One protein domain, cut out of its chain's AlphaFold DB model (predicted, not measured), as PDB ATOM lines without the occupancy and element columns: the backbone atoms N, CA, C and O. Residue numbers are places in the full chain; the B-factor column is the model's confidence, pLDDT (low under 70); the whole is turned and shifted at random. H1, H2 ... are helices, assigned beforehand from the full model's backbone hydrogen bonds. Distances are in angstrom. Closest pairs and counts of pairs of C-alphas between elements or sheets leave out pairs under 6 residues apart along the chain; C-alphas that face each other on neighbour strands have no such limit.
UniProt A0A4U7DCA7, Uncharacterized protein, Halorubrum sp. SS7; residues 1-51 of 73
ATOM      1  N   MET A   1     212.809  97.720 190.230       54.69
ATOM      2  CA  MET A   1     211.368  97.939 190.511       54.69
ATOM      3  C   MET A   1     210.770  99.165 189.797       54.69
ATOM      4  O   MET A   1     209.566  99.348 189.861       54.69
ATOM      5  N   ILE A   2     211.569  99.989 189.098       61.84
ATOM      6  CA  ILE A   2     211.095 101.199 188.388       61.84
ATOM      7  C   ILE A   2     210.725 100.915 186.916       61.84
ATOM      8  O   ILE A   2     209.964 101.658 186.306       61.84
ATOM      9  N   GLU A   3     211.199  99.801 186.357       62.62
ATOM     10  CA  GLU A   3     210.979  99.404 184.959       62.62
ATOM     11  C   GLU A   3     209.515  99.395 184.475       62.62
ATOM     12  O   GLU A   3     209.279  99.922 183.386       62.62
ATOM     13  N   PRO A   4     208.506  98.914 185.237       64.88
ATOM     14  CA  PRO A   4     207.117  98.983 184.772       64.88
ATOM     15  C   PRO A   4     206.611 100.429 184.645       64.88
ATOM     16  O   PRO A   4     205.830 100.733 183.745       64.88
ATOM     17  N   PHE A   5     207.098 101.345 185.487       60.22
ATOM     18  CA  PHE A   5     206.743 102.765 185.417       60.22
ATOM     19  C   PHE A   5     207.407 103.455 184.224       60.22
ATOM     20  O   PHE A   5     206.772 104.264 183.555       60.22
ATOM     21  N   VAL A   6     208.658 103.098 183.920       64.69
ATOM     22  CA  VAL A   6     209.392 103.623 182.756       64.69
ATOM     23  C   VAL A   6     208.762 103.138 181.451       64.69
ATOM     24  O   VAL A   6     208.594 103.928 180.526       64.69
ATOM     25  N   SER A   7     208.331 101.874 181.396       64.00
ATOM     26  CA  SER A   7     207.597 101.328 180.251       64.00
ATOM     27  C   SER A   7     206.236 102.004 180.052       64.00
ATOM     28  O   SER A   7     205.863 102.280 178.916       64.00
ATOM     29  N   ALA A   8     205.494 102.288 181.129       61.78
ATOM     30  CA  ALA A   8     204.201 102.974 181.053       61.78
ATOM     31  C   ALA A   8     204.337 104.469 180.697       61.78
ATOM     32  O   ALA A   8     203.480 105.034 180.014       61.78
ATOM     33  N   ALA A   9     205.429 105.106 181.132       58.50
ATOM     34  CA  ALA A   9     205.770 106.490 180.811       58.50
ATOM     35  C   ALA A   9     206.406 106.664 179.419       58.50
ATOM     36  O   ALA A   9     206.659 107.797 179.013       58.50
ATOM     37  N   GLY A  10     206.662 105.577 178.680       61.44
ATOM     38  CA  GLY A  10     207.251 105.623 177.341       61.44
ATOM     39  C   GLY A  10     206.460 106.546 176.416       61.44
ATOM     40  O   GLY A  10     205.324 106.238 176.081       61.44
ATOM     41  N   THR A  11     207.045 107.695 176.055       64.38
ATOM     42  CA  THR A  11     206.553 108.733 175.110       64.38
ATOM     43  C   THR A  11     205.076 109.161 175.202       64.38
ATOM     44  O   THR A  11     204.605 109.927 174.364       64.38
ATOM     45  N   ASN A  12     204.337 108.741 176.227       77.69
ATOM     46  CA  ASN A  12     202.939 109.089 176.440       77.69
ATOM     47  C   ASN A  12     202.874 110.334 177.324       77.69
ATOM     48  O   ASN A  12     202.868 110.254 178.555       77.69
ATOM     49  N   LEU A  13     202.838 111.503 176.678       82.62
ATOM     50  CA  LEU A  13     202.806 112.811 177.339       82.62
ATOM     51  C   LEU A  13     201.670 112.923 178.371       82.62
ATOM     52  O   LEU A  13     201.848 113.544 179.414       82.62
ATOM     53  N   THR A  14     200.528 112.286 178.109       86.25
ATOM     54  CA  THR A  14     199.377 112.236 179.021       86.25
ATOM     55  C   THR A  14     199.689 111.486 180.315       86.25
ATOM     56  O   THR A  14     199.381 111.984 181.395       86.25
ATOM     57  N   THR A  15     200.349 110.328 180.229       84.12
ATOM     58  CA  THR A  15     200.774 109.544 181.398       84.12
ATOM     59  C   THR A  15     201.800 110.316 182.221       84.12
ATOM     60  O   THR A  15     201.677 110.394 183.441       84.12
ATOM     61  N   ILE A  16     202.775 110.950 181.562       84.56
ATOM     62  CA  ILE A  16     203.781 111.781 182.237       84.56
ATOM     63  C   ILE A  16     203.107 112.970 182.937       84.56
ATOM     64  O   ILE A  16     203.373 113.216 184.113       84.56
ATOM     65  N   ALA A  17     202.195 113.670 182.258       86.19
ATOM     66  CA  ALA A  17     201.457 114.790 182.837       86.19
ATOM     67  C   ALA A  17     200.621 114.363 184.052       86.19
ATOM     68  O   ALA A  17     200.635 115.053 185.070       86.19
ATOM     69  N   ALA A  18     199.949 113.210 183.985       87.94
ATOM     70  CA  ALA A  18     199.180 112.669 185.102       87.94
ATOM     71  C   ALA A  18     200.068 112.331 186.311       87.94
ATOM     72  O   ALA A  18     199.711 112.663 187.440       87.94
ATOM     73  N   VAL A  19     201.242 111.730 186.086       86.06
ATOM     74  CA  VAL A  19     202.205 111.415 187.156       86.06
ATOM     75  C   VAL A  19     202.742 112.691 187.807       86.06
ATOM     76  O   VAL A  19     202.776 112.789 189.033       86.06
ATOM     77  N   VAL A  20     203.116 113.690 187.005       87.88
ATOM     78  CA  VAL A  20     203.615 114.979 187.510       87.88
ATOM     79  C   VAL A  20     202.530 115.720 188.293       87.88
ATOM     80  O   VAL A  20     202.800 116.223 189.383       87.88
ATOM     81  N   LEU A  21     201.293 115.742 187.789       89.25
ATOM     82  CA  LEU A  21     200.151 116.329 188.494       89.25
ATOM     83  C   LEU A  21     199.887 115.625 189.827       89.25
ATOM     84  O   LEU A  21     199.757 116.294 190.850       89.25
ATOM     85  N   ALA A  22     199.860 114.291 189.840       85.50
ATOM     86  CA  ALA A  22     199.669 113.515 191.062       85.50
ATOM     87  C   ALA A  22     200.771 113.800 192.096       85.50
ATOM     88  O   ALA A  22     200.475 113.969 193.280       85.50
ATOM     89  N   PHE A  23     202.024 113.924 191.651       85.06
ATOM     90  CA  PHE A  23     203.143 114.299 192.514       85.06
ATOM     91  C   PHE A  23     202.981 115.708 193.098       85.06
ATOM     92  O   PHE A  23     203.119 115.878 194.307       85.06
ATOM     93  N   MET A  24     202.652 116.711 192.277       87.38
ATOM     94  CA  MET A  24     202.467 118.093 192.747       87.38
ATOM     95  C   MET A  24     201.318 118.209 193.753       87.38
ATOM     96  O   MET A  24     201.464 118.863 194.785       87.38
ATOM     97  N   VAL A  25     200.193 117.543 193.484       85.81
ATOM     98  CA  VAL A  25     199.049 117.502 194.406       85.81
ATOM     99  C   VAL A  25     199.432 116.800 195.711       85.81
ATOM    100  O   VAL A  25     199.107 117.297 196.787       85.81
ATOM    101  N   GLY A  26     200.167 115.689 195.632       79.06
ATOM    102  CA  GLY A  26     200.663 114.972 196.807       79.06
ATOM    103  C   GLY A  26     201.645 115.793 197.647       79.06
ATOM    104  O   GLY A  26     201.537 115.803 198.868       79.06
ATOM    105  N   ALA A  27     202.558 116.528 197.009       80.81
ATOM    106  CA  ALA A  27     203.550 117.363 197.687       80.81
ATOM    107  C   ALA A  27     202.932 118.584 198.393       80.81
ATOM    108  O   ALA A  27     203.487 119.067 199.378       80.81
ATOM    109  N   MET A  28     201.788 119.077 197.908       82.56
ATOM    110  CA  MET A  28     201.054 120.179 198.543       82.56
ATOM    111  C   MET A  28     200.079 119.722 199.638       82.56
ATOM    112  O   MET A  28     199.569 120.558 200.384       82.56
ATOM    113  N   ALA A  29     199.818 118.420 199.767       81.12
ATOM    114  CA  ALA A  29     198.934 117.892 200.798       81.12
ATOM    115  C   ALA A  29     199.696 117.686 202.123       81.12
ATOM    116  O   ALA A  29     200.674 116.936 202.161       81.12
ATOM    117  N   PRO A  30     199.245 118.274 203.250       84.44
ATOM    118  CA  PRO A  30     199.809 117.962 204.557       84.44
ATOM    119  C   PRO A  30     199.668 116.466 204.856       84.44
ATOM    120  O   PRO A  30     198.575 115.909 204.741       84.44
ATOM    121  N   VAL A  31     200.758 115.822 205.284       82.06
ATOM    122  CA  VAL A  31     200.814 114.362 205.496       82.06
ATOM    123  C   VAL A  31     199.690 113.877 206.416       82.06
ATOM    124  O   VAL A  31     198.998 112.917 206.087       82.06
ATOM    125  N   TYR A  32     199.449 114.582 207.525       82.88
ATOM    126  CA  TYR A  32     198.391 114.235 208.478       82.88
ATOM    127  C   TYR A  32     196.987 114.329 207.860       82.88
ATOM    128  O   TYR A  32     196.147 113.453 208.054       82.88
ATOM    129  N   TYR A  33     196.744 115.363 207.051       84.38
ATOM    130  CA  TYR A  33     195.472 115.538 206.355       84.38
ATOM    131  C   TYR A  33     195.229 114.422 205.330       84.38
ATOM    132  O   TYR A  33     194.129 113.874 205.256       84.38
ATOM    133  N   ALA A  34     196.260 114.050 204.566       80.75
ATOM    134  CA  ALA A  34     196.172 112.958 203.604       80.75
ATOM    135  C   ALA A  34     195.881 111.618 204.299       80.75
ATOM    136  O   ALA A  34     194.997 110.882 203.865       80.75
ATOM    137  N   GLN A  35     196.568 111.327 205.408       85.88
ATOM    138  CA  GLN A  35     196.364 110.101 206.184       85.88
ATOM    139  C   GLN A  35     194.923 109.957 206.679       85.88
ATOM    140  O   GLN A  35     194.327 108.894 206.503       85.88
ATOM    141  N   GLU A  36     194.339 111.019 207.232       85.75
ATOM    142  CA  GLU A  36     192.954 110.984 207.707       85.75
ATOM    143  C   GLU A  36     191.974 110.677 206.564       85.75
ATOM    144  O   GLU A  36     191.074 109.842 206.690       85.75
ATOM    145  N   ARG A  37     192.200 111.278 205.389       85.50
ATOM    146  CA  ARG A  37     191.389 111.013 204.194       85.50
ATOM    147  C   ARG A  37     191.552 109.587 203.679       85.50
ATOM    148  O   ARG A  37     190.548 108.985 203.305       85.50
ATOM    149  N   PHE A  38     192.758 109.023 203.707       86.31
ATOM    150  CA  PHE A  38     192.979 107.624 203.332       86.31
ATOM    151  C   PHE A  38     192.295 106.648 204.292       86.31
ATOM    152  O   PHE A  38     191.685 105.684 203.830       86.31
ATOM    153  N   ARG A  39     192.319 106.909 205.605       86.88
ATOM    154  CA  ARG A  39     191.600 106.089 206.599       86.88
ATOM    155  C   ARG A  39     190.088 106.132 206.363       86.88
ATOM    156  O   ARG A  39     189.446 105.083 206.330       86.88
ATOM    157  N   GLY A  40     189.525 107.322 206.150       88.19
ATOM    158  CA  GLY A  40     188.097 107.490 205.860       88.19
ATOM    159  C   GLY A  40     187.676 106.833 204.543       88.19
ATOM    160  O   GLY A  40     186.695 106.092 204.502       88.19
ATOM    161  N   PHE A  41     188.457 107.042 203.483       90.56
ATOM    162  CA  PHE A  41     188.234 106.410 202.185       90.56
ATOM    163  C   PHE A  41     188.319 104.882 202.268       90.56
ATOM    164  O   PHE A  41     187.452 104.197 201.736       90.56
ATOM    165  N   GLY A  42     189.313 104.346 202.981       88.94
ATOM    166  CA  GLY A  42     189.470 102.908 203.193       88.94
ATOM    167  C   GLY A  42     188.263 102.287 203.896       88.94
ATOM    168  O   GLY A  42     187.759 101.264 203.444       88.94
ATOM    169  N   ARG A  43     187.733 102.940 204.941       89.62
ATOM    170  CA  ARG A  43     186.503 102.493 205.621       89.62
ATOM    171  C   ARG A  43     185.288 102.519 204.693       89.62
ATOM    172  O   ARG A  43     184.507 101.573 204.692       89.62
ATOM    173  N   ALA A  44     185.147 103.569 203.884       90.19
ATOM    174  CA  ALA A  44     184.057 103.674 202.917       90.19
ATOM    175  C   ALA A  44     184.147 102.587 201.833       90.19
ATOM    176  O   ALA A  44     183.149 101.941 201.530       90.19
ATOM    177  N   MET A  45     185.342 102.322 201.304       89.75
ATOM    178  CA  MET A  45     185.565 101.232 200.351       89.75
ATOM    179  C   MET A  45     185.290  99.861 200.973       89.75
ATOM    180  O   MET A  45     184.609  99.039 200.366       89.75
ATOM    181  N   LEU A  46     185.758  99.628 202.203       86.62
ATOM    182  CA  LEU A  46     185.532  98.370 202.915       86.62
ATOM    183  C   LEU A  46     184.040  98.110 203.159       86.62
ATOM    184  O   LEU A  46     183.600  96.977 203.018       86.62
ATOM    185  N   SER A  47     183.247  99.151 203.436       82.38
ATOM    186  CA  SER A  47     181.790  99.013 203.595       82.38
ATOM    187  C   SER A  47     181.046  98.583 202.325       82.38
ATOM    188  O   SER A  47     179.900  98.153 202.418       82.38
ATOM    189  N   GLN A  48     181.671  98.686 201.147       87.00
ATOM    190  CA  GLN A  48     181.081  98.206 199.894       87.00
ATOM    191  C   GLN A  48     181.414  96.741 199.595       87.00
ATOM    192  O   GLN A  48     180.813  96.156 198.694       87.00
ATOM    193  N   LEU A  49     182.373  96.142 200.309       82.12
ATOM    194  CA  LEU A  49     182.730  94.747 200.090       82.12
ATOM    195  C   LEU A  49     181.648  93.830 200.680       82.12
ATOM    196  O   LEU A  49     181.260  94.019 201.835       82.12
ATOM    197  N   PRO A  50     181.168  92.823 199.923       80.62
ATOM    198  CA  PRO A  50     180.250  91.828 200.460       80.62
ATOM    199  C   PRO A  50     180.907  91.109 201.637       80.62
ATOM    200  O   PRO A  50     182.001  90.554 201.494       80.62
ATOM    201  N   TYR A  51     180.239  91.107 202.789       75.88
ATOM    202  CA  TYR A  51     180.684  90.317 203.924       75.88
ATOM    203  C   TYR A  51     180.630  88.836 203.546       75.88
ATOM    204  O   TYR A  51     179.625  88.349 203.026       75.88
TER     205      TYR A  51
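What this domain is: This is residues 1 to 51 of the 73 residues of an uncharacterized protein of Halorubrum sp. SS7 (UniProt A0A4U7DCA7). Two long helices, H2 and H3, make an open V with the tight link of residues 29 and 30 at its tip, and the short helix H1 sits across the far end of the H2 arm. The space between the two arms is empty, and beyond H3 the tail of residues 47 to 51 sticks out. The printed part has 51 residues with three named helices, in the order H1, H2, H3, and no named strand; the class is all helix. The whole is extended, with a radius of gyration of the C-alphas of 15.4 A and spans of 41 by 30 by 21 A.

How they stand to each other: H2, residues 13 to 28, and H3, residues 31 to 46, are only just apart, their closest C-alphas being 8.4 A from each other. H1, residues 3 to 8, is close to H2 but not clearly touching it; the closest C-alphas, of Ala 8 and Thr 15, are 7.4 A apart. H1 and H2 stand at a steep tilt of 66 degrees and run opposite ways. H1 and H3 are apart. In H1, H2 and H3 every O i to N i+4 pair is within hydrogen-bond range.

Where its parts are: H2 runs 22.5 A from C-alpha 13 at (202.806, 112.811, 177.339) to C-alpha 28 at (201.054, 120.179, 198.543). H3 measures 22.3 A from Val 31 to Leu 46, whose C-alpha is at (185.532, 98.370, 202.915). H1 begins at C-alpha 3, (210.979, 99.404, 184.959), and is 8.6 A long.

The domain as a whole: The two C-alphas farthest apart, of Thr 11 and Tyr 51, are 42.9 A from each other. The printed part has no cut, and both links, H1 to H2 and H2 to H3, are tight. Residues 35 to 51, of which 35 to 46 belong to H3, stand free. The mean pLDDT of the printed part is 79.9; residues 1 to 11 are under 70.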